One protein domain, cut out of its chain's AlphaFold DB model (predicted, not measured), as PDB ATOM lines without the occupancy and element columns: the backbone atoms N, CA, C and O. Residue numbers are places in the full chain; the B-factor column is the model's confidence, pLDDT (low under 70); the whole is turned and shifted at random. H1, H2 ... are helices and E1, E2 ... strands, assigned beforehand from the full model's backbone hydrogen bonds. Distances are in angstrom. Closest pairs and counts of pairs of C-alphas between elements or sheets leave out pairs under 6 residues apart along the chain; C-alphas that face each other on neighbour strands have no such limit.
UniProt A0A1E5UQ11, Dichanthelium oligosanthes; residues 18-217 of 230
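This is residues 18 to 217 of the 230 residues of a protein of Dichanthelium oligosanthes (UniProt A0A1E5UQ11). Little regular structure is here: long loops join short, scattered helices, with a small antiparallel hairpin, E1 and E2, among the loops and H7 far out at one end. The 200 printed residues, with H1 to H4, E1, E2, then H5 to H8, are mostly helix by class, but named elements hold only 70. The whole is compact, radius of gyration of the C-alphas 18.3 A, spanning 53 by 47 by 39 A.

H1, residues 20 to 24, begins at C-alpha 20 (-21.931, 35.448, -31.664). Then come H2, 29 to 42, 19.8 A long; H3, 52 to 58; H4, 61 to 65; E1, 76 to 78; E2, 94 to 96; H5, 117 to 127, 15.3 A; H6, 133 to 139; H7, 178 to 182; and H8, 195 to 204, 14.1 A, ending at C-alpha 204 (-42.298, 20.196, -51.258).

H1 and H2 touch only at the corner, the closest C-alphas, Leu 23 and Ser 29, 4.1 A apart. H3 and H4 are close but not clearly touching, the closest C-alphas, Phe 56 and Lys 64, 7.5 A apart. In the hairpin E1 and E2, N 78 and O 94, 2.8 A apart, are within hydrogen-bond range. H5, H6, H7 and H8 touch no helix. Every O i to N i+4 pair is within range except in H3, 1 of 3, with 3 of 4 O i to N i+3.

The printed part has no cut. Links E1 to E2, E2 to H5, H6 to H7 and H7 to H8 are long. Mean pLDDT of the printed part is 74.1; 70 residues are under 70, among them 36 to 55.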
ATOM      1  N   VAL A  18     -18.818  33.332 -37.858       65.62
ATOM      2  CA  VAL A  18     -19.139  34.482 -37.008       65.62
ATOM      3  C   VAL A  18     -19.320  33.975 -35.581       65.62
ATOM      4  O   VAL A  18     -20.155  33.115 -35.336       65.62
ATOM      5  N   ASP A  19     -18.553  34.479 -34.625       69.88
ATOM      6  CA  ASP A  19     -18.678  34.124 -33.209       69.88
ATOM      7  C   ASP A  19     -19.680  35.066 -32.525       69.88
ATOM      8  O   ASP A  19     -19.366  36.216 -32.203       69.88
ATOM      9  N   LEU A  20     -20.896  34.587 -32.250       62.94
ATOM     10  CA  LEU A  20     -21.931  35.448 -31.664       62.94
ATOM     11  C   LEU A  20     -21.594  35.949 -30.261       62.94
ATOM     12  O   LEU A  20     -22.054  37.017 -29.867       62.94
ATOM     13  N   SER A  21     -20.756  35.241 -29.503       65.19
ATOM     14  CA  SER A  21     -20.328  35.750 -28.196       65.19
ATOM     15  C   SER A  21     -19.366  36.934 -28.326       65.19
ATOM     16  O   SER A  21     -19.339  37.790 -27.447       65.19
ATOM     17  N   ARG A  22     -18.608  37.016 -29.431       71.19
ATOM     18  CA  ARG A  22     -17.746  38.167 -29.731       71.19
ATOM     19  C   ARG A  22     -18.551  39.390 -30.150       71.19
ATOM     20  O   ARG A  22     -18.094  40.498 -29.886       71.19
ATOM     21  N   LEU A  23     -19.753  39.206 -30.709       63.25
ATOM     22  CA  LEU A  23     -20.708  40.302 -30.937       63.25
ATOM     23  C   LEU A  23     -21.232  40.896 -29.623       63.25
ATOM     24  O   LEU A  23     -21.583  42.074 -29.582       63.25
ATOM     25  N   LEU A  24     -21.274  40.094 -28.555       59.28
ATOM     26  CA  LEU A  24     -21.722  40.517 -27.227       59.28
ATOM     27  C   LEU A  24     -20.589  41.101 -26.360       59.28
ATOM     28  O   LEU A  24     -20.883  41.734 -25.348       59.28
ATOM     29  N   ASP A  25     -19.315  40.920 -26.734       70.81
ATOM     30  CA  ASP A  25     -18.167  41.543 -26.056       70.81
ATOM     31  C   ASP A  25     -17.866  42.919 -26.688       70.81
ATOM     32  O   ASP A  25     -17.445  42.974 -27.847       70.81
ATOM     33  N   PRO A  26     -18.004  44.035 -25.944       74.50
ATOM     34  CA  PRO A  26     -17.736  45.385 -26.451       74.50
ATOM     35  C   PRO A  26     -16.336  45.597 -27.040       74.50
ATOM     36  O   PRO A  26     -16.122  46.563 -27.764       74.50
ATOM     37  N   ARG A  27     -15.364  44.733 -26.716       78.75
ATOM     38  CA  ARG A  27     -13.981  44.831 -27.209       78.75
ATOM     39  C   ARG A  27     -13.772  44.173 -28.569       78.75
ATOM     40  O   ARG A  27     -12.777  44.468 -29.220       78.75
ATOM     41  N   SER A  28     -14.665  43.272 -28.975       76.50
ATOM     42  CA  SER A  28     -14.580  42.546 -30.250       76.50
ATOM     43  C   SER A  28     -15.806  42.718 -31.140       76.50
ATOM     44  O   SER A  28     -15.800  42.233 -32.270       76.50
ATOM     45  N   SER A  29     -16.849  43.390 -30.648       72.12
ATOM     46  CA  SER A  29     -18.138  43.491 -31.327       72.12
ATOM     47  C   SER A  29     -18.050  44.207 -32.668       72.12
ATOM     48  O   SER A  29     -18.703  43.775 -33.606       72.12
ATOM     49  N   GLU A  30     -17.226  45.248 -32.800       73.44
ATOM     50  CA  GLU A  30     -17.083  46.005 -34.052       73.44
ATOM     51  C   GLU A  30     -16.445  45.169 -35.177       73.44
ATOM     52  O   GLU A  30     -16.965  45.119 -36.292       73.44
ATOM     53  N   GLU A  31     -15.359  44.453 -34.871       80.75
ATOM     54  CA  GLU A  31     -14.684  43.545 -35.807       80.75
ATOM     55  C   GLU A  31     -15.609  42.390 -36.219       80.75
ATOM     56  O   GLU A  31     -15.760  42.079 -37.402       80.75
ATOM     57  N   GLU A  32     -16.280  41.777 -35.243       79.00
ATOM     58  CA  GLU A  32     -17.159  40.639 -35.497       79.00
ATOM     59  C   GLU A  32     -18.434  41.056 -36.253       79.00
ATOM     60  O   GLU A  32     -18.934  40.309 -37.096       79.00
ATOM     61  N   LEU A  33     -18.927  42.282 -36.036       66.31
ATOM     62  CA  LEU A  33     -20.035  42.868 -36.795       66.31
ATOM     63  C   LEU A  33     -19.646  43.100 -38.263       66.31
ATOM     64  O   LEU A  33     -20.462  42.865 -39.157       66.31
ATOM     65  N   ALA A  34     -18.405  43.517 -38.530       70.06
ATOM     66  CA  ALA A  34     -17.895  43.649 -39.892       70.06
ATOM     67  C   ALA A  34     -17.800  42.283 -40.596       70.06
ATOM     68  O   ALA A  34     -18.232  42.156 -41.747       70.06
ATOM     69  N   ASN A  35     -17.326  41.246 -39.897       71.06
ATOM     70  CA  ASN A  35     -17.302  39.868 -40.404       71.06
ATOM     71  C   ASN A  35     -18.713  39.351 -40.707       71.06
ATOM     72  O   ASN A  35     -18.954  38.786 -41.777       71.06
ATOM     73  N   LEU A  36     -19.667  39.612 -39.811       65.38
ATOM     74  CA  LEU A  36     -21.075  39.285 -40.007       65.38
ATOM     75  C   LEU A  36     -21.664  39.995 -41.234       65.38
ATOM     76  O   LEU A  36     -22.316  39.359 -42.066       65.38
ATOM     77  N   GLY A  37     -21.408  41.295 -41.382       58.97
ATOM     78  CA  GLY A  37     -21.850  42.079 -42.533       58.97
ATOM     79  C   GLY A  37     -21.271  41.555 -43.850       58.97
ATOM     80  O   GLY A  37     -22.009  41.360 -44.819       58.97
ATOM     81  N   ALA A  38     -19.972  41.247 -43.878       63.50
ATOM     82  CA  ALA A  38     -19.303  40.671 -45.041       63.50
ATOM     83  C   ALA A  38     -19.855  39.283 -45.394       63.50
ATOM     84  O   ALA A  38     -20.079  38.995 -46.573       63.50
ATOM     85  N   ALA A  39     -20.132  38.453 -44.387       62.59
ATOM     86  CA  ALA A  39     -20.754  37.154 -44.568       62.59
ATOM     87  C   ALA A  39     -22.165  37.270 -45.153       62.59
ATOM     88  O   ALA A  39     -22.486  36.622 -46.146       62.59
ATOM     89  N   CYS A  40     -22.997  38.156 -44.608       56.44
ATOM     90  CA  CYS A  40     -24.340  38.394 -45.131       56.44
ATOM     91  C   CYS A  40     -24.307  38.919 -46.573       56.44
ATOM     92  O   CYS A  40     -25.113  38.491 -47.394       56.44
ATOM     93  N   HIS A  41     -23.362  39.806 -46.895       52.38
ATOM     94  CA  HIS A  41     -23.243  40.401 -48.225       52.38
ATOM     95  C   HIS A  41     -22.782  39.399 -49.294       52.38
ATOM     96  O   HIS A  41     -23.339  39.366 -50.388       52.38
ATOM     97  N   HIS A  42     -21.764  38.587 -48.995       57.69
ATOM     98  CA  HIS A  42     -21.147  37.702 -49.990       57.69
ATOM     99  C   HIS A  42     -21.764  36.303 -50.019       57.69
ATOM    100  O   HIS A  42     -21.798  35.673 -51.073       57.69
ATOM    101  N   TRP A  43     -22.257  35.827 -48.877       54.88
ATOM    102  CA  TRP A  43     -22.755  34.462 -48.713       54.88
ATOM    103  C   TRP A  43     -24.257  34.412 -48.462       54.88
ATOM    104  O   TRP A  43     -24.924  33.482 -48.903       54.88
ATOM    105  N   GLY A  44     -24.803  35.398 -47.749       53.28
ATOM    106  CA  GLY A  44     -26.187  35.364 -47.268       53.28
ATOM    107  C   GLY A  44     -26.418  34.376 -46.116       53.28
ATOM    108  O   GLY A  44     -27.544  34.255 -45.641       53.28
ATOM    109  N   PHE A  45     -25.372  33.678 -45.663       56.97
ATOM    110  CA  PHE A  45     -25.364  32.772 -44.515       56.97
ATOM    111  C   PHE A  45     -23.942  32.661 -43.938       56.97
ATOM    112  O   PHE A  45     -22.957  32.920 -44.628       56.97
ATOM    113  N   PHE A  46     -23.831  32.271 -42.670       59.72
ATOM    114  CA  PHE A  46     -22.565  32.070 -41.957       59.72
ATOM    115  C   PHE A  46     -22.697  30.925 -40.955       59.72
ATOM    116  O   PHE A  46     -23.801  30.472 -40.651       59.72
ATOM    117  N   GLN A  47     -21.567  30.438 -40.456       56.19
ATOM    118  CA  GLN A  47     -21.519  29.460 -39.372       56.19
ATOM    119  C   GLN A  47     -21.304  30.187 -38.047       56.19
ATOM    120  O   GLN A  47     -20.409  31.020 -37.955       56.19
ATOM    121  N   ASP A  48     -22.100  29.864 -37.029       60.00
ATOM    122  CA  ASP A  48     -21.864  30.353 -35.669       60.00
ATOM    123  C   ASP A  48     -20.902  29.429 -34.911       60.00
ATOM    124  O   ASP A  48     -21.040  28.204 -34.955       60.00
ATOM    125  N   VAL A  49     -19.953  30.021 -34.186       50.00
ATOM    126  CA  VAL A  49     -19.139  29.330 -33.186       50.00
ATOM    127  C   VAL A  49     -19.511  29.848 -31.796       50.00
ATOM    128  O   VAL A  49     -18.889  30.797 -31.334       50.00
ATOM    129  N   LYS A  50     -20.433  29.172 -31.078       53.19
ATOM    130  CA  LYS A  50     -20.233  28.800 -29.655       53.19
ATOM    131  C   LYS A  50     -21.333  27.958 -28.986       53.19
ATOM    132  O   LYS A  50     -22.519  28.257 -29.003       53.19
ATOM    133  N   ARG A  51     -20.824  26.930 -28.293       46.66
ATOM    134  CA  ARG A  51     -21.165  26.303 -26.995       46.66
ATOM    135  C   ARG A  51     -22.628  26.252 -26.507       46.66
ATOM    136  O   ARG A  51     -23.080  25.148 -26.210       46.66
ATOM    137  N   ASP A  52     -23.376  27.350 -26.459       47.59
ATOM    138  CA  ASP A  52     -24.698  27.387 -25.800       47.59
ATOM    139  C   ASP A  52     -25.822  26.772 -26.648       47.59
ATOM    140  O   ASP A  52     -26.723  26.132 -26.106       47.59
ATOM    141  N   ASN A  53     -25.723  26.837 -27.982       51.88
ATOM    142  CA  ASN A  53     -26.678  26.156 -28.864       51.88
ATOM    143  C   ASN A  53     -26.534  24.625 -28.814       51.88
ATOM    144  O   ASN A  53     -27.482  23.916 -29.138       51.88
ATOM    145  N   THR A  54     -25.381  24.090 -28.379       56.84
ATOM    146  CA  THR A  54     -25.185  22.631 -28.254       56.84
ATOM    147  C   THR A  54     -25.939  22.043 -27.066       56.84
ATOM    148  O   THR A  54     -26.389  20.903 -27.146       56.84
ATOM    149  N   GLU A  55     -26.101  22.806 -25.982       67.25
ATOM    150  CA  GLU A  55     -26.682  22.300 -24.736       67.25
ATOM    151  C   GLU A  55     -28.132  21.865 -24.932       67.25
ATOM    152  O   GLU A  55     -28.509  20.798 -24.457       67.25
ATOM    153  N   PHE A  56     -28.909  22.604 -25.732       71.19
ATOM    154  CA  PHE A  56     -30.257  22.181 -26.108       71.19
ATOM    155  C   PHE A  56     -30.255  20.826 -26.825       71.19
ATOM    156  O   PHE A  56     -31.009  19.931 -26.450       71.19
ATOM    157  N   TYR A  57     -29.400  20.643 -27.836       72.69
ATOM    158  CA  TYR A  57     -29.384  19.398 -28.612       72.69
ATOM    159  C   TYR A  57     -28.887  18.192 -27.803       72.69
ATOM    160  O   TYR A  57     -29.276  17.066 -28.125       72.69
ATOM    161  N   LYS A  58     -28.125  18.431 -26.724       76.31
ATOM    162  CA  LYS A  58     -27.717  17.425 -25.728       76.31
ATOM    163  C   LYS A  58     -28.825  17.049 -24.734       76.31
ATOM    164  O   LYS A  58     -28.681  16.038 -24.048       76.31
ATOM    165  N   LEU A  59     -29.911  17.824 -24.627       77.12
ATOM    166  CA  LEU A  59     -31.022  17.501 -23.727       77.12
ATOM    167  C   LEU A  59     -31.730  16.198 -24.145       77.12
ATOM    168  O   LEU A  59     -31.770  15.864 -25.339       77.12
ATOM    169  N   PRO A  60     -32.365  15.483 -23.192       83.00
ATOM    170  CA  PRO A  60     -33.187  14.320 -23.501       83.00
ATOM    171  C   PRO A  60     -34.258  14.635 -24.548       83.00
ATOM    172  O   PRO A  60     -34.856  15.715 -24.548       83.00
ATOM    173  N   LEU A  61     -34.546  13.661 -25.415       82.00
ATOM    174  CA  LEU A  61     -35.530  13.808 -26.491       82.00
ATOM    175  C   LEU A  61     -36.897  14.276 -25.975       82.00
ATOM    176  O   LEU A  61     -37.527  15.122 -26.602       82.00
ATOM    177  N   GLU A  62     -37.329  13.776 -24.819       83.62
ATOM    178  CA  GLU A  62     -38.611  14.150 -24.219       83.62
ATOM    179  C   GLU A  62     -38.661  15.630 -23.827       83.62
ATOM    180  O   GLU A  62     -39.677  16.283 -24.041       83.62
ATOM    181  N   THR A  63     -37.546  16.204 -23.362       82.94
ATOM    182  CA  THR A  63     -37.442  17.644 -23.085       82.94
ATOM    183  C   THR A  63     -37.512  18.459 -24.374       82.94
ATOM    184  O   THR A  63     -38.213  19.466 -24.425       82.94
ATOM    185  N   LYS A  64     -36.844  18.004 -25.441       83.38
ATOM    186  CA  LYS A  64     -36.885  18.676 -26.751       83.38
ATOM    187  C   LYS A  64     -38.287  18.629 -27.375       83.38
ATOM    188  O   LYS A  64     -38.751  19.622 -27.929       83.38
ATOM    189  N   LYS A  65     -39.000  17.508 -27.217       84.88
ATOM    190  CA  LYS A  65     -40.372  17.309 -27.718       84.88
ATOM    191  C   LYS A  65     -41.432  18.172 -27.031       84.88
ATOM    192  O   LYS A  65     -42.496  18.354 -27.613       84.88
ATOM    193  N   VAL A  66     -41.165  18.754 -25.858       85.12
ATOM    194  CA  VAL A  66     -42.078  19.746 -25.242       85.12
ATOM    195  C   VAL A  66     -42.299  20.944 -26.169       85.12
ATOM    196  O   VAL A  66     -43.378  21.527 -26.184       85.12
ATOM    197  N   HIS A  67     -41.297  21.270 -26.986       83.44
ATOM    198  CA  HIS A  67     -41.350  22.352 -27.962       83.44
ATOM    199  C   HIS A  67     -41.676  21.855 -29.375       83.44
ATOM    200  O   HIS A  67     -41.374  22.555 -30.338       83.44
ATOM    201  N   ALA A  68     -42.226  20.644 -29.530       85.12
ATOM    202  CA  ALA A  68     -42.447  20.040 -30.838       85.12
ATOM    203  C   ALA A  68     -43.377  20.871 -31.732       85.12
ATOM    204  O   ALA A  68     -44.321  21.512 -31.263       85.12
ATOM    205  N   GLN A  69     -43.119  20.814 -33.037       83.31
ATOM    206  CA  GLN A  69     -43.991  21.421 -34.038       83.31
ATOM    207  C   GLN A  69     -45.405  20.834 -33.971       83.31
ATOM    208  O   GLN A  69     -45.597  19.631 -33.776       83.31
ATOM    209  N   VAL A  70     -46.402  21.691 -34.189       79.75
ATOM    210  CA  VAL A  70     -47.800  21.271 -34.349       79.75
ATOM    211  C   VAL A  70     -48.114  21.002 -35.826       79.75
ATOM    212  O   VAL A  70     -47.539  21.662 -36.694       79.75
ATOM    213  N   PRO A  71     -49.042  20.081 -36.154       73.75
ATOM    214  CA  PRO A  71     -49.427  19.822 -37.539       73.75
ATOM    215  C   PRO A  71     -49.843  21.102 -38.278       73.75
ATOM    216  O   PRO A  71     -50.725  21.831 -37.832       73.75
ATOM    217  N   GLY A  72     -49.192  21.380 -39.411       69.31
ATOM    218  CA  GLY A  72     -49.431  22.584 -40.219       69.31
ATOM    219  C   GLY A  72     -48.786  23.873 -39.692       69.31
ATOM    220  O   GLY A  72     -48.865  24.896 -40.372       69.31
ATOM    221  N   GLY A  73     -48.140  23.833 -38.523       72.69
ATOM    222  CA  GLY A  73     -47.342  24.926 -37.976       72.69
ATOM    223  C   GLY A  73     -45.913  24.939 -38.523       72.69
ATOM    224  O   GLY A  73     -45.405  23.922 -38.989       72.69
ATOM    225  N   LEU A  74     -45.272  26.110 -38.468       74.75
ATOM    226  CA  LEU A  74     -43.859  26.272 -38.839       74.75
ATOM    227  C   LEU A  74     -42.925  26.210 -37.638       74.75
ATOM    228  O   LEU A  74     -41.792  25.766 -37.774       74.75
ATOM    229  N   GLU A  75     -43.385  26.699 -36.489       84.19
ATOM    230  CA  GLU A  75     -42.560  26.866 -35.297       84.19
ATOM    231  C   GLU A  75     -42.506  25.603 -34.445       84.19
ATOM    232  O   GLU A  75     -43.472  24.842 -34.365       84.19
ATOM    233  N   GLY A  76     -41.361  25.418 -33.788       86.62
ATOM    234  CA  GLY A  76     -41.086  24.310 -32.886       86.62
ATOM    235  C   GLY A  76     -39.957  23.391 -33.352       86.62
ATOM    236  O   GLY A  76     -39.373  23.553 -34.429       86.62
ATOM    237  N   TYR A  77     -39.656  22.420 -32.496       85.69
ATOM    238  CA  TYR A  77     -38.668  21.366 -32.691       85.69
ATOM    239  C   TYR A  77     -39.226  20.252 -33.590       85.69
ATOM    240  O   TYR A  77     -40.297  19.702 -33.322       85.69
ATOM    241  N   GLY A  78     -38.515  19.921 -34.665       80.94
ATOM    242  CA  GLY A  78     -38.915  18.895 -35.625       80.94
ATOM    243  C   GLY A  78     -38.321  19.098 -37.019       80.94
ATOM    244  O   GLY A  78     -37.443  19.931 -37.234       80.94
ATOM    245  N   GLN A  79     -38.819  18.314 -37.973       73.81
ATOM    246  CA  GLN A  79     -38.491  18.439 -39.393       73.81
ATOM    247  C   GLN A  79     -39.410  19.462 -40.052       73.81
ATOM    248  O   GLN A  79     -40.628  19.387 -39.920       73.81
ATOM    249  N   VAL A  80     -38.839  20.385 -40.813       65.62
ATOM    250  CA  VAL A  80     -39.605  21.434 -41.487       65.62
ATOM    251  C   VAL A  80     -40.455  20.861 -42.619       65.62
ATOM    252  O   VAL A  80     -39.926  20.225 -43.527       65.62
ATOM    253  N   PHE A  81     -41.761  21.161 -42.600       61.56
ATOM    254  CA  PHE A  81     -42.699  20.896 -43.698       61.56
ATOM    255  C   PHE A  81     -42.670  19.439 -44.207       61.56
ATOM    256  O   PHE A  81     -42.356  19.169 -45.370       61.56
ATOM    257  N   VAL A  82     -43.078  18.486 -43.363       63.81
ATOM    258  CA  VAL A  82     -43.443  17.140 -43.837       63.81
ATOM    259  C   VAL A  82     -44.763  17.242 -44.607       63.81
ATOM    260  O   VAL A  82     -45.835  17.355 -44.016       63.81
ATOM    261  N   VAL A  83     -44.694  17.252 -45.940       64.12
ATOM    262  CA  VAL A  83     -45.851  17.470 -46.829       64.12
ATOM    263  C   VAL A  83     -46.318  16.208 -47.559       64.12
ATOM    264  O   VAL A  83     -47.358  16.242 -48.216       64.12
ATOM    265  N   SER A  84     -45.571  15.101 -47.487       66.56
ATOM    266  CA  SER A  84     -46.000  13.796 -48.015       66.56
ATOM    267  C   SER A  84     -45.199  12.632 -47.426       66.56
ATOM    268  O   SER A  84     -44.043  12.809 -47.053       66.56
ATOM    269  N   GLU A  85     -45.762  11.423 -47.459       69.88
ATOM    270  CA  GLU A  85     -45.098  10.188 -46.999       69.88
ATOM    271  C   GLU A  85     -43.880   9.780 -47.848       69.88
ATOM    272  O   GLU A  85     -43.012   9.048 -47.390       69.88
ATOM    273  N   THR A  86     -43.795  10.258 -49.094       71.81
ATOM    274  CA  THR A  86     -42.700   9.918 -50.026       71.81
ATOM    275  C   THR A  86     -41.569  10.950 -50.037       71.81
ATOM    276  O   THR A  86     -40.628  10.844 -50.830       71.81
ATOM    277  N   GLN A  87     -41.671  11.979 -49.196       69.38
ATOM    278  CA  GLN A  87     -40.680  13.040 -49.104       69.38
ATOM    279  C   GLN A  87     -39.392  12.501 -48.477       69.38
ATOM    280  O   GLN A  87     -39.414  11.847 -47.438       69.38
ATOM    281  N   LYS A  88     -38.254  12.800 -49.107       71.12
ATOM    282  CA  LYS A  88     -36.945  12.575 -48.488       71.12
ATOM    283  C   LYS A  88     -36.725  13.664 -47.442       71.12
ATOM    284  O   LYS A  88     -36.873  14.838 -47.770       71.12
ATOM    285  N   LEU A  89     -36.401  13.259 -46.221       73.12
ATOM    286  CA  LEU A  89     -36.143  14.165 -45.107       73.12
ATOM    287  C   LEU A  89     -34.640  14.361 -44.927       73.12
ATOM    288  O   LEU A  89     -33.853  13.455 -45.217       73.12
ATOM    289  N   ASP A  90     -34.262  15.543 -44.452       71.88
ATOM    290  CA  ASP A  90     -32.878  15.838 -44.117       71.88
ATOM    291  C   ASP A  90     -32.471  15.088 -42.847       71.88
ATOM    292  O   ASP A  90     -33.250  14.913 -41.909       71.88
ATOM    293  N   TRP A  91     -31.212  14.657 -42.803       75.50
ATOM    294  CA  TRP A  91     -30.623  14.079 -41.598       75.50
ATOM    295  C   TRP A  91     -30.167  15.200 -40.656       75.50
ATOM    296  O   TRP A  91     -28.972  15.450 -40.494       75.50
ATOM    297  N   ALA A  92     -31.126  15.942 -40.107       75.94
ATOM    298  CA  ALA A  92     -30.860  17.079 -39.232       75.94
ATOM    299  C   ALA A  92     -32.039  17.362 -38.302       75.94
ATOM    300  O   ALA A  92     -33.145  17.561 -38.780       75.94
ATOM    301  N   ASP A  93     -31.812  17.470 -36.998       77.81
ATOM    302  CA  ASP A  93     -32.811  18.042 -36.091       77.81
ATOM    303  C   ASP A  93     -32.853  19.567 -36.238       77.81
ATOM    304  O   ASP A  93     -31.811  20.207 -36.387       77.81
ATOM    305  N   MET A  94     -34.043  20.164 -36.135       80.31
ATOM    306  CA  MET A  94     -34.194  21.610 -36.250       80.31
ATOM    307  C   MET A  94     -35.185  22.162 -35.229       80.31
ATOM    308  O   MET A  94     -36.187  21.530 -34.908       80.31
ATOM    309  N   ILE A  95     -34.925  23.374 -34.745       82.12
ATOM    310  CA  ILE A  95     -35.915  24.211 -34.071       82.12
ATOM    311  C   ILE A  95     -36.131  25.467 -34.912       82.12
ATOM    312  O   ILE A  95     -35.185  26.189 -35.218       82.12
ATOM    313  N   TYR A  96     -37.373  25.698 -35.332       83.06
ATOM    314  CA  TYR A  96     -37.751  26.898 -36.074       83.06
ATOM    315  C   TYR A  96     -38.486  27.856 -35.146       83.06
ATOM    316  O   TYR A  96     -39.440  27.446 -34.487       83.06
ATOM    317  N   LEU A  97     -38.064  29.118 -35.099       83.81
ATOM    318  CA  LEU A  97     -38.672  30.131 -34.239       83.81
ATOM    319  C   LEU A  97     -38.887  31.424 -35.016       83.81
ATOM    320  O   LEU A  97     -37.984  31.921 -35.692       83.81
ATOM    321  N   THR A  98     -40.064  32.014 -34.847       83.81
ATOM    322  CA  THR A  98     -40.335  33.383 -35.261       83.81
ATOM    323  C   THR A  98     -39.702  34.315 -34.238       83.81
ATOM    324  O   THR A  98     -40.178  34.452 -33.111       83.81
ATOM    325  N   ILE A  99     -38.607  34.975 -34.619       79.88
ATOM    326  CA  ILE A  99     -37.913  35.897 -33.713       79.88
ATOM    327  C   ILE A  99     -38.551  37.286 -33.742       79.88
ATOM    328  O   ILE A  99     -38.524  37.993 -32.743       79.88
ATOM    329  N   ARG A 100     -39.141  37.727 -34.850       78.69
ATOM    330  CA  ARG A 100     -39.746  39.063 -34.950       78.69
ATOM    331  C   ARG A 100     -41.113  38.986 -35.634       78.69
ATOM    332  O   ARG A 100     -41.255  38.168 -36.539       78.69
ATOM    333  N   PRO A 101     -42.061  39.874 -35.273       81.94
ATOM    334  CA  PRO A 101     -42.000  40.864 -34.181       81.94
ATOM    335  C   PRO A 101     -42.111  40.224 -32.776       81.94
ATOM    336  O   PRO A 101     -42.465  39.056 -32.656       81.94
ATOM    337  N   LYS A 102     -41.727  40.943 -31.704       82.75
ATOM    338  CA  LYS A 102     -41.656  40.367 -30.337       82.75
ATOM    339  C   LYS A 102     -43.038  40.000 -29.800       82.75
ATOM    340  O   LYS A 102     -43.190  39.030 -29.066       82.75
ATOM    341  N   GLU A 103     -44.027  40.782 -30.196       83.44
ATOM    342  CA  GLU A 103     -45.402  40.762 -29.720       83.44
ATOM    343  C   GLU A 103     -46.186  39.573 -30.286       83.44
ATOM    344  O   GLU A 103     -47.152  39.128 -29.677       83.44
ATOM    345  N   SER A 104     -45.758  39.035 -31.434       81.94
ATOM    346  CA  SER A 104     -46.387  37.880 -32.081       81.94
ATOM    347  C   SER A 104     -45.700  36.554 -31.757       81.94
ATOM    348  O   SER A 104     -46.023  35.542 -32.375       81.94
ATOM    349  N   ARG A 105     -44.714  36.547 -30.851       86.88
ATOM    350  CA  ARG A 105     -43.972  35.332 -30.503       86.88
ATOM    351  C   ARG A 105     -44.856  34.374 -29.731       86.88
ATOM    352  O   ARG A 105     -45.366  34.704 -28.660       86.88
ATOM    353  N   ASP A 106     -44.920  33.144 -30.207       86.94
ATOM    354  CA  ASP A 106     -45.495  32.059 -29.436       86.94
ATOM    355  C   ASP A 106     -44.438  31.459 -28.502       86.94
ATOM    356  O   ASP A 106     -43.637  30.601 -28.876       86.94
ATOM    357  N   LEU A 107     -44.434  31.924 -27.252       87.56
ATOM    358  CA  LEU A 107     -43.439  31.532 -26.251       87.56
ATOM    359  C   LEU A 107     -43.470  30.041 -25.881       87.56
ATOM    360  O   LEU A 107     -42.557  29.588 -25.194       87.56
ATOM    361  N   ARG A 108     -44.466  29.268 -26.336       88.38
ATOM    362  CA  ARG A 108     -44.519  27.811 -26.125       88.38
ATOM    363  C   ARG A 108     -43.363  27.087 -26.819       88.38
ATOM    364  O   ARG A 108     -42.863  26.093 -26.297       88.38
ATOM    365  N   PHE A 109     -42.907  27.600 -27.961       86.56
ATOM    366  CA  PHE A 109     -41.786  27.021 -28.712       86.56
ATOM    367  C   PHE A 109     -40.422  27.536 -28.240       86.56
ATOM    368  O   PHE A 109     -39.391  26.962 -28.576       86.56
ATOM    369  N   TRP A 110     -40.404  28.610 -27.450       85.00
ATOM    370  CA  TRP A 110     -39.171  29.237 -26.994       85.00
ATOM    371  C   TRP A 110     -38.561  28.479 -25.824       85.00
ATOM    372  O   TRP A 110     -39.220  28.223 -24.814       85.00
ATOM    373  N   LEU A 111     -37.265  28.195 -25.941       79.06
ATOM    374  CA  LEU A 111     -36.531  27.465 -24.922       79.06
ATOM    375  C   LEU A 111     -36.509  28.243 -23.604       79.06
ATOM    376  O   LEU A 111     -36.336  29.467 -23.566       79.06
ATOM    377  N   THR A 112     -36.689  27.507 -22.513       74.12
ATOM    378  CA  THR A 112     -36.556  28.017 -21.143       74.12
ATOM    379  C   THR A 112     -35.160  27.772 -20.571       74.12
ATOM    380  O   THR A 112     -34.812  28.356 -19.548       74.12
ATOM    381  N   GLN A 113     -34.360  26.930 -21.232       66.69
ATOM    382  CA  GLN A 113     -32.978  26.617 -20.880       66.69
ATOM    383  C   GLN A 113     -32.091  26.634 -22.141       66.69
ATOM    384  O   GLN A 113     -32.482  26.025 -23.141       66.69
ATOM    385  N   PRO A 114     -30.912  27.289 -22.105       68.50
ATOM    386  CA  PRO A 114     -30.406  28.103 -20.993       68.50
ATOM    387  C   PRO A 114     -31.222  29.404 -20.808       68.50
ATOM    388  O   PRO A 114     -31.845  29.869 -21.765       68.50
ATOM    389  N   PRO A 115     -31.222  30.039 -19.617       70.62
ATOM    390  CA  PRO A 115     -31.989  31.269 -19.378       70.62
ATOM    391  C   PRO A 115     -31.565  32.429 -20.294       70.62
ATOM    392  O   PRO A 115     -32.382  33.282 -20.629       70.62
ATOM    393  N   SER A 116     -30.308  32.413 -20.753       69.69
ATOM    394  CA  SER A 116     -29.736  33.363 -21.712       69.69
ATOM    395  C   SER A 116     -30.265  33.207 -23.141       69.69
ATOM    396  O   SER A 116     -30.002  34.072 -23.978       69.69
ATOM    397  N   PHE A 117     -31.004  32.135 -23.457       77.12
ATOM    398  CA  PHE A 117     -31.443  31.843 -24.824       77.12
ATOM    399  C   PHE A 117     -32.250  32.996 -25.426       77.12
ATOM    400  O   PHE A 117     -32.000  33.416 -26.553       77.12
ATOM    401  N   ARG A 118     -33.189  33.561 -24.660       78.94
ATOM    402  CA  ARG A 118     -34.066  34.639 -25.141       78.94
ATOM    403  C   ARG A 118     -33.283  35.904 -25.478       78.94
ATOM    404  O   ARG A 118     -33.457  36.447 -26.566       78.94
ATOM    405  N   ASP A 119     -32.395  36.316 -24.580       75.25
ATOM    406  CA  ASP A 119     -31.560  37.509 -24.756       75.25
ATOM    407  C   ASP A 119     -30.562  37.328 -25.907       75.25
ATOM    408  O   ASP A 119     -30.306  38.258 -26.678       75.25
ATOM    409  N   THR A 120     -30.055  36.103 -26.080       71.56
ATOM    410  CA  THR A 120     -29.178  35.732 -27.197       71.56
ATOM    411  C   THR A 120     -29.916  35.841 -28.528       71.56
ATOM    412  O   THR A 120     -29.427  36.497 -29.443       71.56
ATOM    413  N   MET A 121     -31.121  35.271 -28.634       74.44
ATOM    414  CA  MET A 121     -31.933  35.338 -29.857       74.44
ATOM    415  C   MET A 121     -32.386  36.766 -30.179       74.44
ATOM    416  O   MET A 121     -32.438  37.150 -31.348       74.44
ATOM    417  N   ASP A 122     -32.678  37.575 -29.158       73.44
ATOM    418  CA  ASP A 122     -32.986  38.998 -29.320       73.44
ATOM    419  C   ASP A 122     -31.801  39.787 -29.870       73.44
ATOM    420  O   ASP A 122     -31.961  40.565 -30.813       73.44
ATOM    421  N   SER A 123     -30.618  39.568 -29.302       67.19
ATOM    422  CA  SER A 123     -29.383  40.195 -29.770       67.19
ATOM    423  C   SER A 123     -29.078  39.759 -31.201       67.19
ATOM    424  O   SER A 123     -28.826  40.596 -32.064       67.19
ATOM    425  N   PHE A 124     -29.216  38.463 -31.492       65.69
ATOM    426  CA  PHE A 124     -28.971  37.901 -32.813       65.69
ATOM    427  C   PHE A 124     -29.908  38.472 -33.885       65.69
ATOM    428  O   PHE A 124     -29.458  38.849 -34.966       65.69
ATOM    429  N   ALA A 125     -31.197  38.636 -33.576       64.75
ATOM    430  CA  ALA A 125     -32.150  39.241 -34.506       64.75
ATOM    431  C   ALA A 125     -31.892  40.724 -34.794       64.75
ATOM    432  O   ALA A 125     -32.292  41.202 -35.852       64.75
ATOM    433  N   ASN A 126     -31.237  41.452 -33.887       60.69
ATOM    434  CA  ASN A 126     -30.843  42.839 -34.145       60.69
ATOM    435  C   ASN A 126     -29.580  42.939 -35.017       60.69
ATOM    436  O   ASN A 126     -29.362  43.968 -35.650       60.69
ATOM    437  N   LEU A 127     -28.753  41.891 -35.043       51.16
ATOM    438  CA  LEU A 127     -27.456  41.879 -35.724       51.16
ATOM    439  C   LEU A 127     -27.553  41.371 -37.174       51.16
ATOM    440  O   LEU A 127     -26.726  41.736 -38.006       51.16
ATOM    441  N   VAL A 128     -28.562  40.556 -37.505       51.12
ATOM    442  CA  VAL A 128     -28.644  39.835 -38.789       51.12
ATOM    443  C   VAL A 128     -29.829  40.292 -39.637       51.12
ATOM    444  O   VAL A 128     -30.938  39.802 -39.465       51.12
ATOM    445  N   CYS A 129     -29.588  41.154 -40.629       47.66
ATOM    446  CA  CYS A 129     -30.597  41.620 -41.595       47.66
ATOM    447  C   CYS A 129     -30.420  41.017 -43.002       47.66
ATOM    448  O   CYS A 129     -30.275  41.749 -43.980       47.66
ATOM    449  N   ALA A 130     -30.436  39.685 -43.134       52.69
ATOM    450  CA  ALA A 130     -30.424  39.019 -44.442       52.69
ATOM    451  C   ALA A 130     -31.836  38.548 -44.843       52.69
ATOM    452  O   ALA A 130     -32.420  37.669 -44.207       52.69
ATOM    453  N   MET A 131     -32.399  39.135 -45.907       57.75
ATOM    454  CA  MET A 131     -33.607  38.619 -46.572       57.75
ATOM    455  C   MET A 131     -33.283  37.278 -47.234       57.75
ATOM    456  O   MET A 131     -32.190  37.119 -47.778       57.75
ATOM    457  N   SER A 132     -34.225  36.330 -47.248       69.19
ATOM    458  CA  SER A 132     -34.000  35.067 -47.962       69.19
ATOM    459  C   SER A 132     -33.606  35.331 -49.428       69.19
ATOM    460  O   SER A 132     -34.246  36.121 -50.135       69.19
ATOM    461  N   GLY A 133     -32.540  34.674 -49.901       69.62
ATOM    462  CA  GLY A 133     -32.008  34.889 -51.254       69.62
ATOM    463  C   GLY A 133     -33.050  34.643 -52.351       69.62
ATOM    464  O   GLY A 133     -33.086  35.357 -53.353       69.62
ATOM    465  N   CYS A 134     -33.970  33.698 -52.125       75.38
ATOM    466  CA  CYS A 134     -35.085  33.422 -53.028       75.38
ATOM    467  C   CYS A 134     -36.084  34.589 -53.090       75.38
ATOM    468  O   CYS A 134     -36.446  35.022 -54.186       75.38
ATOM    469  N   CYS A 135     -36.497  35.143 -51.944       78.94
ATOM    470  CA  CYS A 135     -37.384  36.308 -51.921       78.94
ATOM    471  C   CYS A 135     -36.720  37.514 -52.593       78.94
ATOM    472  O   CYS A 135     -37.351  38.177 -53.416       78.94
ATOM    473  N   LEU A 136     -35.435  37.761 -52.320       78.19
ATOM    474  CA  LEU A 136     -34.691  38.858 -52.942       78.19
ATOM    475  C   LEU A 136     -34.551  38.677 -54.463       78.19
ATOM    476  O   LEU A 136     -34.687  39.640 -55.225       78.19
ATOM    477  N   GLN A 137     -34.335  37.448 -54.933       83.44
ATOM    478  CA  GLN A 137     -34.308  37.134 -56.359       83.44
ATOM    479  C   GLN A 137     -35.659  37.415 -57.032       83.44
ATOM    480  O   GLN A 137     -35.677  38.012 -58.110       83.44
ATOM    481  N   ILE A 138     -36.779  37.038 -56.406       87.06
ATOM    482  CA  ILE A 138     -38.122  37.309 -56.943       87.06
ATOM    483  C   ILE A 138     -38.386  38.815 -56.975       87.06
ATOM    484  O   ILE A 138     -38.656  39.355 -58.047       87.06
ATOM    485  N   LEU A 139     -38.238  39.499 -55.833       86.50
ATOM    486  CA  LEU A 139     -38.489  40.938 -55.685       86.50
ATOM    487  C   LEU A 139     -37.668  41.762 -56.681       86.50
ATOM    488  O   LEU A 139     -38.179  42.696 -57.298       86.50
ATOM    489  N   SER A 140     -36.410  41.377 -56.897       85.06
ATOM    490  CA  SER A 140     -35.499  42.066 -57.813       85.06
ATOM    491  C   SER A 140     -35.690  41.723 -59.295       85.06
ATOM    492  O   SER A 140     -34.891  42.156 -60.127       85.06
ATOM    493  N   ASN A 141     -36.712  40.933 -59.640       90.56
ATOM    494  CA  ASN A 141     -36.936  40.396 -60.984       90.56
ATOM    495  C   ASN A 141     -35.704  39.638 -61.536       90.56
ATOM    496  O   ASN A 141     -35.398  39.655 -62.730       90.56
ATOM    497  N   GLY A 142     -34.958  38.968 -60.655       83.81
ATOM    498  CA  GLY A 142     -33.802  38.144 -61.005       83.81
ATOM    499  C   GLY A 142     -32.498  38.904 -61.224       83.81
ATOM    500  O   GLY A 142     -31.615  38.361 -61.891       83.81
ATOM    501  N   ARG A 143     -32.386  40.137 -60.710       79.38
ATOM    502  CA  ARG A 143     -31.116  40.885 -60.666       79.38
ATOM    503  C   ARG A 143     -30.176  40.314 -59.609       79.38
ATOM    504  O   ARG A 143     -29.002  40.122 -59.896       79.38
ATOM    505  N   TYR A 144     -30.710  39.972 -58.439       72.12
ATOM    506  CA  TYR A 144     -30.006  39.152 -57.457       72.12
ATOM    507  C   TYR A 144     -30.280  37.676 -57.733       72.12
ATOM    508  O   TYR A 144     -31.395  37.302 -58.108       72.12
ATOM    509  N   ARG A 145     -29.258  36.832 -57.581       69.06
ATOM    510  CA  ARG A 145     -29.380  35.382 -57.750       69.06
ATOM    511  C   ARG A 145     -29.368  34.717 -56.382       69.06
ATOM    512  O   ARG A 145     -28.456  34.959 -55.602       69.06
ATOM    513  N   SER A 146     -30.365  33.880 -56.120       71.88
ATOM    514  CA  SER A 146     -30.302  32.930 -55.016       71.88
ATOM    515  C   SER A 146     -29.298  31.839 -55.378       71.88
ATOM    516  O   SER A 146     -29.328  31.328 -56.501       71.88
ATOM    517  N   ILE A 147     -28.398  31.519 -54.451       67.50
ATOM    518  CA  ILE A 147     -27.356  30.508 -54.635       67.50
ATOM    519  C   ILE A 147     -27.772  29.246 -53.884       67.50
ATOM    520  O   ILE A 147     -28.143  29.294 -52.706       67.50
ATOM    521  N   GLU A 148     -27.717  28.110 -54.577       67.81
ATOM    522  CA  GLU A 148     -27.964  26.810 -53.966       67.81
ATOM    523  C   GLU A 148     -26.800  26.448 -53.044       67.81
ATOM    524  O   GLU A 148     -25.631  26.530 -53.416       67.81
ATOM    525  N   HIS A 149     -27.134  26.052 -51.823       68.19
ATOM    526  CA  HIS A 149     -26.177  25.635 -50.812       68.19
ATOM    527  C   HIS A 149     -26.648  24.321 -50.196       68.19
ATOM    528  O   HIS A 149     -27.848  24.052 -50.113       68.19
ATOM    529  N   ARG A 150     -25.697  23.481 -49.778       66.38
ATOM    530  CA  ARG A 150     -25.986  22.187 -49.156       66.38
ATOM    531  C   ARG A 150     -25.136  21.980 -47.913       66.38
ATOM    532  O   ARG A 150     -23.922  22.150 -47.928       66.38
ATOM    533  N   ALA A 151     -25.804  21.542 -46.857       67.88
ATOM    534  CA  ALA A 151     -25.198  21.003 -45.657       67.88
ATOM    535  C   ALA A 151     -24.831  19.528 -45.888       67.88
ATOM    536  O   ALA A 151     -25.709  18.728 -46.194       67.88
ATOM    537  N   ILE A 152     -23.558  19.159 -45.727       70.25
ATOM    538  CA  ILE A 152     -23.114  17.757 -45.799       70.25
ATOM    539  C   ILE A 152     -22.907  17.235 -44.373       70.25
ATOM    540  O   ILE A 152     -22.363  17.953 -43.528       70.25
ATOM    541  N   VAL A 153     -23.378  16.014 -44.106       76.06
ATOM    542  CA  VAL A 153     -23.179  15.318 -42.826       76.06
ATOM    543  C   VAL A 153     -21.810  14.644 -42.790       76.06
ATOM    544  O   VAL A 153     -21.330  14.151 -43.809       76.06
ATOM    545  N   HIS A 154     -21.188  14.614 -41.615       78.06
ATOM    546  CA  HIS A 154     -19.945  13.888 -41.381       78.06
ATOM    547  C   HIS A 154     -20.232  12.707 -40.443       78.06
ATOM    548  O   HIS A 154     -20.921  12.912 -39.447       78.06
ATOM    549  N   PRO A 155     -19.724  11.490 -40.715       79.12
ATOM    550  CA  PRO A 155     -20.041  10.307 -39.906       79.12
ATOM    551  C   PRO A 155     -19.584  10.438 -38.447       79.12
ATOM    552  O   PRO A 155     -20.293  10.012 -37.544       79.12
ATOM    553  N   ASP A 156     -18.429  11.069 -38.221       82.25
ATOM    554  CA  ASP A 156     -17.804  11.126 -36.889       82.25
ATOM    555  C   ASP A 156     -17.942  12.481 -36.182       82.25
ATOM    556  O   ASP A 156     -17.340  12.696 -35.129       82.25
ATOM    557  N   LYS A 157     -18.627  13.452 -36.798       73.38
ATOM    558  CA  LYS A 157     -18.667  14.828 -36.291       73.38
ATOM    559  C   LYS A 157     -20.044  15.439 -36.470       73.38
ATOM    560  O   LYS A 157     -20.474  15.697 -37.595       73.38
ATOM    561  N   ASP A 158     -20.664  15.761 -35.346       71.75
ATOM    562  CA  ASP A 158     -21.880  16.556 -35.328       71.75
ATOM    563  C   ASP A 158     -21.591  17.980 -35.809       71.75
ATOM    564  O   ASP A 158     -20.549  18.572 -35.505       71.75
ATOM    565  N   ARG A 159     -22.546  18.551 -36.546       71.00
ATOM    566  CA  ARG A 159     -22.528  19.958 -36.945       71.00
ATOM    567  C   ARG A 159     -23.799  20.629 -36.455       71.00
ATOM    568  O   ARG A 159     -24.894  20.197 -36.797       71.00
ATOM    569  N   ILE A 160     -23.641  21.721 -35.720       70.00
ATOM    570  CA  ILE A 160     -24.744  22.598 -35.327       70.00
ATOM    571  C   ILE A 160     -24.555  23.926 -36.050       70.00
ATOM    572  O   ILE A 160     -23.445  24.447 -36.123       70.00
ATOM    573  N   SER A 161     -25.633  24.454 -36.618       67.94
ATOM    574  CA  SER A 161     -25.641  25.751 -37.292       67.94
ATOM    575  C   SER A 161     -26.918  26.504 -36.954       67.94
ATOM    576  O   SER A 161     -27.985  25.895 -36.892       67.94
ATOM    577  N   ALA A 162     -26.812  27.819 -36.789       69.06
ATOM    578  CA  ALA A 162     -27.947  28.721 -36.651       69.06
ATOM    579  C   ALA A 162     -28.077  29.571 -37.918       69.06
ATOM    580  O   ALA A 162     -27.078  30.045 -38.454       69.06
ATOM    581  N   ALA A 163     -29.306  29.765 -38.391       69.81
ATOM    582  CA  ALA A 163     -29.604  30.635 -39.521       69.81
ATOM    583  C   ALA A 163     -30.792  31.534 -39.172       69.81
ATOM    584  O   ALA A 163     -31.795  31.062 -38.636       69.81
ATOM    585  N   VAL A 164     -30.673  32.824 -39.483       69.19
ATOM    586  CA  VAL A 164     -31.751  33.805 -39.319       69.19
ATOM    587  C   VAL A 164     -32.110  34.364 -40.674       69.19
ATOM    588  O   VAL A 164     -31.254  34.830 -41.422       69.19
ATOM    589  N   PHE A 165     -33.403  34.325 -40.967       71.94
ATOM    590  CA  PHE A 165     -33.952  34.810 -42.216       71.94
ATOM    591  C   PHE A 165     -34.909  35.953 -41.922       71.94
ATOM    592  O   PHE A 165     -35.865  35.794 -41.164       71.94
ATOM    593  N   HIS A 166     -34.694  37.089 -42.579       71.81
ATOM    594  CA  HIS A 166     -35.770  38.043 -42.779       71.81
ATOM    595  C   HIS A 166     -36.706  37.472 -43.837       71.81
ATOM    596  O   HIS A 166     -36.291  37.107 -44.943       71.81
ATOM    597  N   GLN A 167     -37.969  37.356 -43.458       74.81
ATOM    598  CA  GLN A 167     -39.006  36.758 -44.273       74.81
ATOM    599  C   GLN A 167     -40.161  37.746 -44.437       74.81
ATOM    600  O   GLN A 167     -40.430  38.526 -43.519       74.81
ATOM    601  N   PRO A 168     -40.847  37.733 -45.590       80.44
ATOM    602  CA  PRO A 168     -42.128  38.410 -45.730       80.44
ATOM    603  C   PRO A 168     -43.124  37.952 -44.658       80.44
ATOM    604  O   PRO A 168     -43.042  36.826 -44.162       80.44
ATOM    605  N   CYS A 169     -44.096  38.806 -44.334       81.31
ATOM    606  CA  CYS A 169     -45.201  38.409 -43.468       81.31
ATOM    607  C   CYS A 169     -45.929  37.178 -44.053       81.31
ATOM    608  O   CYS A 169     -46.012  37.053 -45.278       81.31
ATOM    609  N   PRO A 170     -46.477  36.272 -43.223       81.50
ATOM    610  CA  PRO A 170     -47.187  35.080 -43.705       81.50
ATOM    611  C   PRO A 170     -48.334  35.372 -44.688       81.50
ATOM    612  O   PRO A 170     -48.594  34.590 -45.599       81.50
ATOM    613  N   ASP A 171     -49.007  36.509 -44.536       86.38
ATOM    614  CA  ASP A 171     -50.092  36.985 -45.398       86.38
ATOM    615  C   ASP A 171     -49.607  37.794 -46.616       86.38
ATOM    616  O   ASP A 171     -50.404  38.167 -47.479       86.38
ATOM    617  N   ALA A 172     -48.302  38.053 -46.728       89.62
ATOM    618  CA  ALA A 172     -47.745  38.827 -47.823       89.62
ATOM    619  C   ALA A 172     -47.812  38.069 -49.156       89.62
ATOM    620  O   ALA A 172     -47.709  36.843 -49.232       89.62
ATOM    621  N   THR A 173     -47.895  38.833 -50.244       92.69
ATOM    622  CA  THR A 173     -47.662  38.328 -51.601       92.69
ATOM    623  C   THR A 173     -46.215  38.601 -51.996       92.69
ATOM    624  O   THR A 173     -45.746  39.735 -51.910       92.69
ATOM    625  N   VAL A 174     -45.507  37.576 -52.465       90.38
ATOM    626  CA  VAL A 174     -44.151  37.696 -53.007       90.38
ATOM    627  C   VAL A 174     -44.230  37.712 -54.526       90.38
ATOM    628  O   VAL A 174     -44.823  36.819 -55.127       90.38
ATOM    629  N   GLY A 175     -43.632  38.723 -55.151       92.12
ATOM    630  CA  GLY A 175     -43.601  38.913 -56.600       92.12
ATOM    631  C   GLY A 175     -42.574  39.977 -56.998       92.12
ATOM    632  O   GLY A 175     -42.034  40.652 -56.121       92.12
ATOM    633  N   PRO A 176     -42.253  40.125 -58.293       93.12
ATOM    634  CA  PRO A 176     -41.284  41.122 -58.734       93.12
ATOM    635  C   PRO A 176     -41.810  42.544 -58.513       93.12
ATOM    636  O   PRO A 176     -42.966  42.841 -58.818       93.12
ATOM    637  N   LEU A 177     -40.948  43.434 -58.008       89.31
ATOM    638  CA  LEU A 177     -41.312  44.828 -57.744       89.31
ATOM    639  C   LEU A 177     -41.720  45.532 -59.052       89.31
ATOM    640  O   LEU A 177     -40.940  45.503 -60.018       89.31
ATOM    641  N   PRO A 178     -42.898  46.185 -59.120       91.56
ATOM    642  CA  PRO A 178     -43.406  46.789 -60.353       91.56
ATOM    643  C   PRO A 178     -42.431  47.775 -61.007       91.56
ATOM    644  O   PRO A 178     -42.329  47.841 -62.231       91.56
ATOM    645  N   GLU A 179     -41.675  48.522 -60.206       90.62
ATOM    646  CA  GLU A 179     -40.685  49.503 -60.655       90.62
ATOM    647  C   GLU A 179     -39.511  48.839 -61.380       90.62
ATOM    648  O   GLU A 179     -38.926  49.428 -62.292       90.62
ATOM    649  N   LEU A 180     -39.159  47.615 -60.985       87.81
ATOM    650  CA  LEU A 180     -38.088  46.836 -61.601       87.81
ATOM    651  C   LEU A 180     -38.573  46.088 -62.840       87.81
ATOM    652  O   LEU A 180     -37.799  45.933 -63.783       87.81
ATOM    653  N   VAL A 181     -39.848  45.691 -62.868       92.06
ATOM    654  CA  VAL A 181     -40.498  45.112 -64.052       92.06
ATOM    655  C   VAL A 181     -40.622  46.147 -65.166       92.06
ATOM    656  O   VAL A 181     -40.217  45.871 -66.287       92.06
ATOM    657  N   LYS A 182     -41.105  47.361 -64.866       89.06
ATOM    658  CA  LYS A 182     -41.242  48.452 -65.856       89.06
ATOM    659  C   LYS A 182     -39.917  48.820 -66.534       89.06
ATOM    660  O   LYS A 182     -39.918  49.283 -67.668       89.06
ATOM    661  N   LYS A 183     -38.795  48.637 -65.829       84.88
ATOM    662  CA  LYS A 183     -37.438  48.905 -66.325       84.88
ATOM    663  C   LYS A 183     -36.808  47.718 -67.067       84.88
ATOM    664  O   LYS A 183     -35.729  47.887 -67.627       84.88
ATOM    665  N   ASP A 184     -37.414  46.531 -67.042       83.00
ATOM    666  CA  ASP A 184     -36.934  45.354 -67.777       83.00
ATOM    667  C   ASP A 184     -37.761  45.188 -69.057       83.00
ATOM    668  O   ASP A 184     -38.970  44.961 -69.011       83.00
ATOM    669  N   SER A 185     -37.108  45.272 -70.216       83.62
ATOM    670  CA  SER A 185     -37.756  45.125 -71.526       83.62
ATOM    671  C   SER A 185     -38.400  43.751 -71.742       83.62
ATOM    672  O   SER A 185     -39.250  43.607 -72.618       83.62
ATOM    673  N   ARG A 186     -38.028  42.741 -70.945       85.00
ATOM    674  CA  ARG A 186     -38.609  41.388 -70.981       85.00
ATOM    675  C   ARG A 186     -39.815  41.230 -70.052       85.00
ATOM    676  O   ARG A 186     -40.398  40.151 -70.015       85.00
ATOM    677  N   GLY A 187     -40.176  42.267 -69.296       89.75
ATOM    678  CA  GLY A 187     -41.278  42.228 -68.342       89.75
ATOM    679  C   GLY A 187     -40.987  41.378 -67.100       89.75
ATOM    680  O   GLY A 187     -39.845  41.234 -66.648       89.75
ATOM    681  N   ALA A 188     -42.050  40.855 -66.488       91.81
ATOM    682  CA  ALA A 188     -41.955  40.075 -65.260       91.81
ATOM    683  C   ALA A 188     -41.370  38.685 -65.545       91.81
ATOM    684  O   ALA A 188     -41.850  37.953 -66.406       91.81
ATOM    685  N   ARG A 189     -40.341  38.298 -64.791       89.62
ATOM    686  CA  ARG A 189     -39.671  36.993 -64.919       89.62
ATOM    687  C   ARG A 189     -40.170  35.964 -63.916       89.62
ATOM    688  O   ARG A 189     -39.925  34.778 -64.116       89.62
ATOM    689  N   PHE A 190     -40.855  36.399 -62.863       89.19
ATOM    690  CA  PHE A 190     -41.398  35.548 -61.804       89.19
ATOM    691  C   PHE A 190     -42.885  35.826 -61.602       89.19
ATOM    692  O   PHE A 190     -43.332  36.962 -61.763       89.19
ATOM    693  N   LYS A 191     -43.641  34.785 -61.247       89.69
ATOM    694  CA  LYS A 191     -45.052  34.903 -60.860       89.69
ATOM    695  C   LYS A 191     -45.169  35.470 -59.446       89.69
ATOM    696  O   LYS A 191     -44.318  35.195 -58.603       89.69
ATOM    697  N   SER A 192     -46.251  36.199 -59.187       91.56
ATOM    698  CA  SER A 192     -46.635  36.586 -57.827       91.56
ATOM    699  C   SER A 192     -47.437  35.469 -57.157       91.56
ATOM    700  O   SER A 192     -48.277  34.849 -57.810       91.56
ATOM    701  N   MET A 193     -47.200  35.210 -55.873       92.19
ATOM    702  CA  MET A 193     -47.968  34.247 -55.073       92.19
ATOM    703  C   MET A 193     -47.922  34.575 -53.580       92.19
ATOM    704  O   MET A 193     -47.046  35.319 -53.139       92.19
ATOM    705  N   GLY A 194     -48.845  34.007 -52.800       91.06
ATOM    706  CA  GLY A 194     -48.814  34.114 -51.342       91.06
ATOM    707  C   GLY A 194     -47.524  33.527 -50.768       91.06
ATOM    708  O   GLY A 194     -47.050  32.482 -51.223       91.06
ATOM    709  N   TYR A 195     -46.941  34.188 -49.769       86.06
ATOM    710  CA  TYR A 195     -45.660  33.783 -49.193       86.06
ATOM    711  C   TYR A 195     -45.710  32.372 -48.588       86.06
ATOM    712  O   TYR A 195     -44.807  31.565 -48.804       86.06
ATOM    713  N   MET A 196     -46.802  32.030 -47.903       84.81
ATOM    714  CA  MET A 196     -46.973  30.687 -47.341       84.81
ATOM    715  C   MET A 196     -47.118  29.604 -48.416       84.81
ATOM    716  O   MET A 196     -46.664  28.478 -48.209       84.81
ATOM    717  N   ASP A 197     -47.691  29.929 -49.575       85.94
ATOM    718  CA  ASP A 197     -47.764  29.000 -50.709       85.94
ATOM    719  C   ASP A 197     -46.395  28.825 -51.370       85.94
ATOM    720  O   ASP A 197     -46.011  27.703 -51.711       85.94
ATOM    721  N   PHE A 198     -45.619  29.910 -51.472       84.19
ATOM    722  CA  PHE A 198     -44.218  29.857 -51.881       84.19
ATOM    723  C   PHE A 198     -43.406  28.935 -50.960       84.19
ATOM    724  O   PHE A 198     -42.733  28.034 -51.457       84.19
ATOM    725  N   MET A 199     -43.520  29.092 -49.637       80.56
ATOM    726  CA  MET A 199     -42.809  28.254 -48.662       80.56
ATOM    727  C   MET A 199     -43.215  26.781 -48.771       80.56
ATOM    728  O   MET A 199     -42.353  25.912 -48.893       80.56
ATOM    729  N   LYS A 200     -44.519  26.479 -48.833       78.75
ATOM    730  CA  LYS A 200     -45.005  25.102 -49.040       78.75
ATOM    731  C   LYS A 200     -44.456  24.488 -50.328       78.75
ATOM    732  O   LYS A 200     -44.047  23.331 -50.327       78.75
ATOM    733  N   SER A 201     -44.446  25.250 -51.422       78.62
ATOM    734  CA  SER A 201     -43.890  24.804 -52.703       78.62
ATOM    735  C   SER A 201     -42.387  24.535 -52.597       78.62
ATOM    736  O   SER A 201     -41.918  23.487 -53.039       78.62
ATOM    737  N   PHE A 202     -41.650  25.441 -51.950       76.12
ATOM    738  CA  PHE A 202     -40.209  25.335 -51.745       76.12
ATOM    739  C   PHE A 202     -39.823  24.066 -50.975       76.12
ATOM    740  O   PHE A 202     -38.953  23.329 -51.430       76.12
ATOM    741  N   PHE A 203     -40.501  23.766 -49.863       73.12
ATOM    742  CA  PHE A 203     -40.206  22.574 -49.056       73.12
ATOM    743  C   PHE A 203     -40.795  21.273 -49.620       73.12
ATOM    744  O   PHE A 203     -40.322  20.188 -49.291       73.12
ATOM    745  N   LYS A 204     -41.795  21.357 -50.506       71.56
ATOM    746  CA  LYS A 204     -42.298  20.196 -51.258       71.56
ATOM    747  C   LYS A 204     -41.367  19.788 -52.399       71.56
ATOM    748  O   LYS A 204     -41.364  18.625 -52.811       71.56
ATOM    749  N   ALA A 205     -40.664  20.749 -52.986       68.88
ATOM    750  CA  ALA A 205     -39.879  20.515 -54.180       68.88
ATOM    751  C   ALA A 205     -38.701  19.568 -53.895       68.88
ATOM    752  O   ALA A 205     -38.015  19.660 -52.880       68.88
ATOM    753  N   LYS A 206     -38.486  18.612 -54.804       59.47
ATOM    754  CA  LYS A 206     -37.403  17.635 -54.677       59.47
ATOM    755  C   LYS A 206     -36.072  18.323 -54.960       59.47
ATOM    756  O   LYS A 206     -35.872  18.832 -56.056       59.47
ATOM    757  N   LEU A 207     -35.134  18.240 -54.019       60.00
ATOM    758  CA  LEU A 207     -33.738  18.638 -54.215       60.00
ATOM    759  C   LEU A 207     -32.977  17.570 -55.029       60.00
ATOM    760  O   LEU A 207     -31.999  16.991 -54.560       60.00
ATOM    761  N   ASP A 208     -33.459  17.239 -56.229       59.91
ATOM    762  CA  ASP A 208     -32.856  16.212 -57.098       59.91
ATOM    763  C   ASP A 208     -31.814  16.772 -58.084       59.91
ATOM    764  O   ASP A 208     -31.265  16.024 -58.894       59.91
ATOM    765  N   GLY A 209     -31.530  18.078 -58.000       55.22
ATOM    766  CA  GLY A 209     -30.533  18.779 -58.813       55.22
ATOM    767  C   GLY A 209     -30.938  18.988 -60.274       55.22
ATOM    768  O   GLY A 209     -30.161  19.551 -61.037       55.22
ATOM    769  N   ARG A 210     -32.136  18.553 -60.694       50.09
ATOM    770  CA  ARG A 210     -32.578  18.668 -62.096       50.09
ATOM    771  C   ARG A 210     -33.249  20.003 -62.407       50.09
ATOM    772  O   ARG A 210     -33.296  20.386 -63.575       50.09
ATOM    773  N   ARG A 211     -33.806  20.686 -61.401       56.72
ATOM    774  CA  ARG A 211     -34.420  22.022 -61.506       56.72
ATOM    775  C   ARG A 211     -34.254  22.779 -60.197       56.72
ATOM    776  O   ARG A 211     -34.463  22.198 -59.135       56.72
ATOM    777  N   SER A 212     -33.962  24.074 -60.282       64.62
ATOM    778  CA  SER A 212     -33.989  24.935 -59.104       64.62
ATOM    779  C   SER A 212     -35.440  25.145 -58.667       64.62
ATOM    780  O   SER A 212     -36.323  25.309 -59.515       64.62
ATOM    781  N   ASN A 213     -35.713  25.232 -57.361       65.88
ATOM    782  CA  ASN A 213     -37.052  25.580 -56.844       65.88
ATOM    783  C   ASN A 213     -37.576  26.892 -57.455       65.88
ATOM    784  O   ASN A 213     -38.778  27.086 -57.638       65.88
ATOM    785  N   MET A 214     -36.652  27.773 -57.841       69.81
ATOM    786  CA  MET A 214     -36.940  29.043 -58.494       69.81
ATOM    787  C   MET A 214     -37.438  28.892 -59.937       69.81
ATOM    788  O   MET A 214     -38.144  29.775 -60.423       69.81
ATOM    789  N   ASP A 215     -37.122  27.794 -60.629       71.69
ATOM    790  CA  ASP A 215     -37.548  27.564 -62.015       71.69
ATOM    791  C   ASP A 215     -39.053  27.330 -62.127       71.69
ATOM    792  O   ASP A 215     -39.677  27.795 -63.078       71.69
ATOM    793  N   ALA A 216     -39.663  26.689 -61.126       68.75
ATOM    794  CA  ALA A 216     -41.116  26.509 -61.066       68.75
ATOM    795  C   ALA A 216     -41.878  27.845 -60.954       68.75
ATOM    796  O   ALA A 216     -43.054  27.935 -61.312       68.75
ATOM    797  N   LEU A 217     -41.198  28.887 -60.468       70.31
ATOM    798  CA  LEU A 217     -41.749  30.221 -60.240       70.31
ATOM    799  C   LEU A 217     -41.490  31.175 -61.408       70.31
ATOM    800  O   LEU A 217     -42.090  32.253 -61.463       70.31
TER     801      LEU A 217